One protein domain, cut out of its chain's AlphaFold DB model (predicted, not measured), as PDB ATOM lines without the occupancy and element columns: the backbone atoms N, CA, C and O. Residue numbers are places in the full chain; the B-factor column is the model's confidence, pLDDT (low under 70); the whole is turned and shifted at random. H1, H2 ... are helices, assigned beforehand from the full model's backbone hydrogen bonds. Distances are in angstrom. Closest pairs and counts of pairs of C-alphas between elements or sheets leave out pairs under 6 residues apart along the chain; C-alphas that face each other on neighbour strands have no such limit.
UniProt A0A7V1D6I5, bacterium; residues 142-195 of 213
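What this domain is: This is residues 142 to 195 of the 213 residues of a protein of bacterium (UniProt A0A7V1D6I5). Three helices make a triangle: H1 and H2 meet at one corner, H2 and H3 at another, and H1 packs on H3 with residues 145 to 149. Residues 184 to 195, of which 184 to 194 belong to the long H3, stick out from this body as an arm that makes the length. The printed part has 54 residues with three named helices, in the order H1, H2, H3, and no named strand, and its class is all helix. It is only just loose, close to compact, with a radius of gyration of the C-alphas of 12.5 A, and its C-alphas span 38 by 23 by 16 A.

Where its parts are: Find C-alpha 143 at (94.766, 130.597, 62.001); from there H1 runs through residues 143 to 157, 21.0 A from first to last C-alpha. Go on to C-alpha 161 at (86.802, 142.034, 57.163), where H2 begins; it holds residues 161 to 170 and measures 14.2 A. H3, residues 172 to 194, measures 32.9 A and ends at C-alpha 194 at (91.997, 126.624, 86.913).

How they stand to each other: Look at residues 150 to 154, with which alone H1 touches H2; the closest C-alphas, of Ala 154 and Lys 161, are 5.2 A apart. These helices run opposite ways at a steep tilt of 59 degrees. H1 touches H3 with residues 145 to 149 alone, about perpendicular at 83 degrees; the closest C-alphas, of Ile 146 and Arg 179, are 6.8 A apart. H2 and H3 touch only at the corner by their link, where the closest C-alphas, of Phe 168 and Leu 175, are 5.1 A apart. They run opposite ways at a steep tilt of 69.7 degrees, only just short of about perpendicular. In H1, H2 and H3 every O i to N i+4 pair is within hydrogen-bond range.

The domain as a whole: The two C-alphas farthest apart, of Lys 170 and Ala 195, are 38.7 A apart. Both links are tight, and the printed part has no cut. In the B-factor column you find a mean pLDDT of 91.8 for the printed part of this model, and no printed residue is under 70.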
ATOM      1  N   SER A 142      95.802 129.206  66.605       94.56
ATOM      2  CA  SER A 142      95.437 128.724  65.277       94.56
ATOM      3  C   SER A 142      95.087 129.876  64.330       94.56
ATOM      4  O   SER A 142      94.702 130.963  64.763       94.56
ATOM      5  N   GLU A 143      95.192 129.630  63.024       92.12
ATOM      6  CA  GLU A 143      94.766 130.597  62.001       92.12
ATOM      7  C   GLU A 143      93.254 130.872  62.072       92.12
ATOM      8  O   GLU A 143      92.821 132.006  61.881       92.12
ATOM      9  N   ASP A 144      92.448 129.877  62.458       94.31
ATOM     10  CA  ASP A 144      91.005 130.047  62.664       94.31
ATOM     11  C   ASP A 144      90.692 131.044  63.789       94.31
ATOM     12  O   ASP A 144      89.763 131.847  63.682       94.31
ATOM     13  N   GLU A 145      91.460 131.017  64.882       93.75
ATOM     14  CA  GLU A 145      91.315 131.975  65.984       93.75
ATOM     15  C   GLU A 145      91.709 133.390  65.561       93.75
ATOM     16  O   GLU A 145      91.042 134.353  65.944       93.75
ATOM     17  N   ILE A 146      92.746 133.517  64.731       93.88
ATOM     18  CA  ILE A 146      93.148 134.795  64.135       93.88
ATOM     19  C   ILE A 146      92.024 135.330  63.243       93.88
ATOM     20  O   ILE A 146      91.585 136.464  63.430       93.88
ATOM     21  N   GLY A 147      91.493 134.504  62.339       92.62
ATOM     22  CA  GLY A 147      90.396 134.883  61.446       92.62
ATOM     23  C   GLY A 147      89.128 135.298  62.201       92.62
ATOM     24  O   GLY A 147      88.511 136.311  61.862       92.62
ATOM     25  N   LYS A 148      88.769 134.576  63.273       94.50
ATOM     26  CA  LYS A 148      87.654 134.949  64.163       94.50
ATOM     27  C   LYS A 148      87.899 136.288  64.847       94.50
ATOM     28  O   LYS A 148      86.995 137.118  64.896       94.50
ATOM     29  N   ARG A 149      89.115 136.524  65.345       93.81
ATOM     30  CA  ARG A 149      89.458 137.787  66.005       93.81
ATOM     31  C   ARG A 149      89.367 138.968  65.039       93.81
ATOM     32  O   ARG A 149      88.816 140.001  65.411       93.81
ATOM     33  N   ILE A 150      89.837 138.807  63.803       93.19
ATOM     34  CA  ILE A 150      89.714 139.837  62.759       93.19
ATOM     35  C   ILE A 150      88.240 140.107  62.438       93.19
ATOM     36  O   ILE A 150      87.835 141.263  62.329       93.19
ATOM     37  N   GLU A 151      87.409 139.068  62.358       93.88
ATOM     38  CA  GLU A 151      85.968 139.224  62.135       93.88
ATOM     39  C   GLU A 151      85.266 139.969  63.286       93.88
ATOM     40  O   GLU A 151      84.427 140.839  63.044       93.88
ATOM     41  N   GLU A 152      85.613 139.668  64.540       93.31
ATOM     42  CA  GLU A 152      85.121 140.411  65.707       93.31
ATOM     43  C   GLU A 152      85.517 141.890  65.642       93.31
ATOM     44  O   GLU A 152      84.688 142.766  65.903       93.31
ATOM     45  N   MET A 153      86.769 142.175  65.274       90.88
ATOM     46  CA  MET A 153      87.268 143.542  65.123       90.88
ATOM     47  C   MET A 153      86.531 144.289  64.009       90.88
ATOM     48  O   MET A 153      86.100 145.416  64.238       90.88
ATOM     49  N   ALA A 154      86.307 143.645  62.859       92.62
ATOM     50  CA  ALA A 154      85.554 144.204  61.734       92.62
ATOM     51  C   ALA A 154      84.132 144.606  62.152       92.62
ATOM     52  O   ALA A 154      83.687 145.726  61.901       92.62
ATOM     53  N   LYS A 155      83.433 143.716  62.871       93.19
ATOM     54  CA  LYS A 155      82.086 143.986  63.400       93.19
ATOM     55  C   LYS A 155      82.078 145.145  64.396       93.19
ATOM     56  O   LYS A 155      81.147 145.944  64.380       93.19
ATOM     57  N   ALA A 156      83.096 145.239  65.250       89.75
ATOM     58  CA  ALA A 156      83.193 146.289  66.259       89.75
ATOM     59  C   ALA A 156      83.538 147.666  65.665       89.75
ATOM     60  O   ALA A 156      83.015 148.674  66.137       89.75
ATOM     61  N   SER A 157      84.400 147.721  64.644       88.19
ATOM     62  CA  SER A 157      84.804 148.973  63.989       88.19
ATOM     63  C   SER A 157      83.875 149.398  62.847       88.19
ATOM     64  O   SER A 157      83.970 150.530  62.375       88.19
ATOM     65  N   GLY A 158      82.979 148.513  62.396       90.62
ATOM     66  CA  GLY A 158      82.137 148.734  61.217       90.62
ATOM     67  C   GLY A 158      82.916 148.695  59.897       90.62
ATOM     68  O   GLY A 158      82.416 149.176  58.881       90.62
ATOM     69  N   GLN A 159      84.139 148.161  59.908       91.00
ATOM     70  CA  GLN A 159      84.983 148.004  58.722       91.00
ATOM     71  C   GLN A 159      84.726 146.658  58.042       91.00
ATOM     72  O   GLN A 159      84.196 145.725  58.648       91.00
ATOM     73  N   LYS A 160      85.113 146.545  56.768       92.50
ATOM     74  CA  LYS A 160      85.077 145.260  56.069       92.50
ATOM     75  C   LYS A 160      86.167 144.344  56.613       92.50
ATOM     76  O   LYS A 160      87.254 144.798  56.970       92.50
ATOM     77  N   LYS A 161      85.866 143.048  56.673       91.88
ATOM     78  CA  LYS A 161      86.802 142.034  57.163       91.88
ATOM     79  C   LYS A 161      88.043 141.971  56.274       91.88
ATOM     80  O   LYS A 161      89.147 141.919  56.797       91.88
ATOM     81  N   GLU A 162      87.849 142.052  54.962       92.12
ATOM     82  CA  GLU A 162      88.903 141.963  53.951       92.12
ATOM     83  C   GLU A 162      89.949 143.077  54.123       92.12
ATOM     84  O   GLU A 162      91.147 142.808  54.083       92.12
ATOM     85  N   ASP A 163      89.506 144.307  54.417       91.75
ATOM     86  CA  ASP A 163      90.398 145.454  54.638       91.75
ATOM     87  C   ASP A 163      91.286 145.246  55.883       91.75
ATOM     88  O   ASP A 163      92.466 145.606  55.899       91.75
ATOM     89  N   LEU A 164      90.728 144.653  56.947       89.62
ATOM     90  CA  LEU A 164      91.488 144.323  58.155       89.62
ATOM     91  C   LEU A 164      92.423 143.132  57.935       89.62
ATOM     92  O   LEU A 164      93.551 143.154  58.427       89.62
ATOM     93  N   GLU A 165      91.993 142.109  57.198       90.06
ATOM     94  CA  GLU A 165      92.856 140.987  56.826       90.06
ATOM     95  C   GLU A 165      94.070 141.472  56.033       90.06
ATOM     96  O   GLU A 165      95.197 141.117  56.381       90.06
ATOM     97  N   GLU A 166      93.870 142.346  55.044       90.88
ATOM     98  CA  GLU A 166      94.966 142.949  54.285       90.88
ATOM     99  C   GLU A 166      95.906 143.746  55.204       90.88
ATOM    100  O   GLU A 166      97.126 143.586  55.134       90.88
ATOM    101  N   PHE A 167      95.363 144.545  56.130       89.25
ATOM    102  CA  PHE A 167      96.161 145.301  57.102       89.25
ATOM    103  C   PHE A 167      97.061 144.406  57.971       89.25
ATOM    104  O   PHE A 167      98.239 144.726  58.180       89.25
ATOM    105  N   PHE A 168      96.533 143.284  58.468       88.31
ATOM    106  CA  PHE A 168      97.296 142.339  59.288       88.31
ATOM    107  C   PHE A 168      98.277 141.496  58.470       88.31
ATOM    108  O   PHE A 168      99.333 141.134  58.986       88.31
ATOM    109  N   GLN A 169      97.969 141.200  57.204       87.69
ATOM    110  CA  GLN A 169      98.857 140.453  56.308       87.69
ATOM    111  C   GLN A 169      99.999 141.310  55.749       87.69
ATOM    112  O   GLN A 169     101.083 140.789  55.484       87.69
ATOM    113  N   LYS A 170      99.781 142.620  55.594       89.62
ATOM    114  CA  LYS A 170     100.752 143.556  55.015       89.62
ATOM    115  C   LYS A 170     102.056 143.634  55.804       89.62
ATOM    116  O   LYS A 170     103.123 143.759  55.206       89.62
ATOM    117  N   GLU A 171     101.982 143.546  57.130       89.06
ATOM    118  CA  GLU A 171     103.166 143.536  57.984       89.06
ATOM    119  C   GLU A 171     103.169 142.347  58.940       89.06
ATOM    120  O   GLU A 171     102.262 142.148  59.748       89.06
ATOM    121  N   ARG A 172     104.274 141.593  58.930       86.25
ATOM    122  CA  ARG A 172     104.468 140.453  59.838       86.25
ATOM    123  C   ARG A 172     104.382 140.856  61.317       86.25
ATOM    124  O   ARG A 172     103.985 140.039  62.146       86.25
ATOM    125  N   SER A 173     104.749 142.094  61.644       87.81
ATOM    126  CA  SER A 173     104.627 142.702  62.975       87.81
ATOM    127  C   SER A 173     103.169 142.780  63.443       87.81
ATOM    128  O   SER A 173     102.892 142.431  64.590       87.81
ATOM    129  N   HIS A 174     102.236 143.174  62.570       89.50
ATOM    130  CA  HIS A 174     100.813 143.285  62.896       89.50
ATOM    131  C   HIS A 174     100.222 141.918  63.231       89.50
ATOM    132  O   HIS A 174      99.597 141.748  64.279       89.50
ATOM    133  N   LEU A 175     100.480 140.923  62.379       90.50
ATOM    134  CA  LEU A 175     100.009 139.560  62.609       90.50
ATOM    135  C   LEU A 175     100.618 138.950  63.880       90.50
ATOM    136  O   LEU A 175      99.927 138.267  64.634       90.50
ATOM    137  N   ALA A 176     101.905 139.202  64.140       91.44
ATOM    138  CA  ALA A 176     102.567 138.743  65.358       91.44
ATOM    139  C   ALA A 176     101.955 139.379  66.618       91.44
ATOM    140  O   ALA A 176     101.732 138.674  67.600       91.44
ATOM    141  N   GLY A 177     101.637 140.677  66.576       90.75
ATOM    142  CA  GLY A 177     100.960 141.375  67.671       90.75
ATOM    143  C   GLY A 177      99.569 140.810  67.951       90.75
ATOM    144  O   GLY A 177      99.251 140.514  69.100       90.75
ATOM    145  N   LEU A 178      98.775 140.575  66.902       92.81
ATOM    146  CA  LEU A 178      97.445 139.974  67.027       92.81
ATOM    147  C   LEU A 178      97.510 138.557  67.607       92.81
ATOM    148  O   LEU A 178      96.741 138.196  68.497       92.81
ATOM    149  N   ARG A 179      98.463 137.753  67.128       94.06
ATOM    150  CA  ARG A 179      98.695 136.402  67.641       94.06
ATOM    151  C   ARG A 179      99.061 136.425  69.125       94.06
ATOM    152  O   ARG A 179      98.550 135.604  69.883       94.06
ATOM    153  N   GLU A 180      99.917 137.354  69.542       93.50
ATOM    154  CA  GLU A 180     100.291 137.487  70.949       93.50
ATOM    155  C   GLU A 180      99.108 137.954  71.806       93.50
ATOM    156  O   GLU A 180      98.861 137.375  72.858       93.50
ATOM    157  N   GLU A 181      98.292 138.904  71.335       93.19
ATOM    158  CA  GLU A 181      97.060 139.313  72.026       93.19
ATOM    159  C   GLU A 181      96.129 138.116  72.285       93.19
ATOM    160  O   GLU A 181      95.652 137.921  73.408       93.19
ATOM    161  N   ILE A 182      95.910 137.277  71.267       95.75
ATOM    162  CA  ILE A 182      95.080 136.071  71.389       95.75
ATOM    163  C   ILE A 182      95.707 135.088  72.383       95.75
ATOM    164  O   ILE A 182      95.005 134.550  73.241       95.75
ATOM    165  N   ARG A 183      97.028 134.880  72.326       95.88
ATOM    166  CA  ARG A 183      97.738 134.003  73.267       95.88
ATOM    167  C   ARG A 183      97.579 134.476  74.711       95.88
ATOM    168  O   ARG A 183      97.262 133.659  75.575       95.88
ATOM    169  N   LEU A 184      97.757 135.769  74.981       94.50
ATOM    170  CA  LEU A 184      97.612 136.339  76.325       94.50
ATOM    171  C   LEU A 184      96.180 136.203  76.845       94.50
ATOM    172  O   LEU A 184      95.978 135.878  78.017       94.50
ATOM    173  N   LYS A 185      95.183 136.397  75.974       94.06
ATOM    174  CA  LYS A 185      93.773 136.175  76.313       94.06
ATOM    175  C   LYS A 185      93.520 134.717  76.711       94.06
ATOM    176  O   LYS A 185      92.955 134.478  77.776       94.06
ATOM    177  N   LYS A 186      94.010 133.754  75.923       95.31
ATOM    178  CA  LYS A 186      93.907 132.315  76.226       95.31
ATOM    179  C   LYS A 186      94.630 131.940  77.519       95.31
ATOM    180  O   LYS A 186      94.114 131.149  78.303       95.31
ATOM    181  N   ALA A 187      95.800 132.525  77.775       95.62
ATOM    182  CA  ALA A 187      96.523 132.325  79.029       95.62
ATOM    183  C   ALA A 187      95.699 132.802  80.231       95.62
ATOM    184  O   ALA A 187      95.602 132.092  81.228       95.62
ATOM    185  N   LEU A 188      95.058 133.969  80.130       93.88
ATOM    186  CA  LEU A 188      94.180 134.473  81.184       93.88
ATOM    187  C   LEU A 188      92.965 133.563  81.399       93.88
ATOM    188  O   LEU A 188      92.634 133.266  82.545       93.88
ATOM    189  N   GLU A 189      92.318 133.114  80.323       93.19
ATOM    190  CA  GLU A 189      91.181 132.186  80.384       93.19
ATOM    191  C   GLU A 189      91.570 130.877  81.082       93.19
ATOM    192  O   GLU A 189      90.909 130.476  82.036       93.19
ATOM    193  N   LEU A 190      92.719 130.295  80.730       93.69
ATOM    194  CA  LEU A 190      93.245 129.099  81.391       93.69
ATOM    195  C   LEU A 190      93.455 129.302  82.903       93.69
ATOM    196  O   LEU A 190      93.159 128.413  83.703       93.69
ATOM    197  N   ILE A 191      93.983 130.461  83.314       91.75
ATOM    198  CA  ILE A 191      94.173 130.776  84.737       91.75
ATOM    199  C   ILE A 191      92.813 130.890  85.431       91.75
ATOM    200  O   ILE A 191      92.662 130.361  86.531       91.75
ATOM    201  N   VAL A 192      91.838 131.567  84.816       91.25
ATOM    202  CA  VAL A 192      90.479 131.708  85.362       91.25
ATOM    203  C   VAL A 192      89.824 130.338  85.535       91.25
ATOM    204  O   VAL A 192      89.303 130.062  86.615       91.25
ATOM    205  N   ASP A 193      89.923 129.461  84.536       89.81
ATOM    206  CA  ASP A 193      89.334 128.118  84.558       89.81
ATOM    207  C   ASP A 193      89.965 127.218  85.630       89.81
ATOM    208  O   ASP A 193      89.278 126.437  86.291       89.81
ATOM    209  N   LYS A 194      91.280 127.346  85.850       88.88
ATOM    210  CA  LYS A 194      91.997 126.624  86.913       88.88
ATOM    211  C   LYS A 194      91.850 127.290  88.292       88.88
ATOM    212  O   LYS A 194      92.237 126.695  89.304       88.88
ATOM    213  N   ALA A 195      91.324 128.515  88.377       87.31
ATOM    214  CA  ALA A 195      91.222 129.248  89.634       87.31
ATOM    215  C   ALA A 195      90.037 128.771  90.482       87.31
ATOM    216  O   ALA A 195      88.920 128.555  90.018       87.31
TER     217      ALA A 195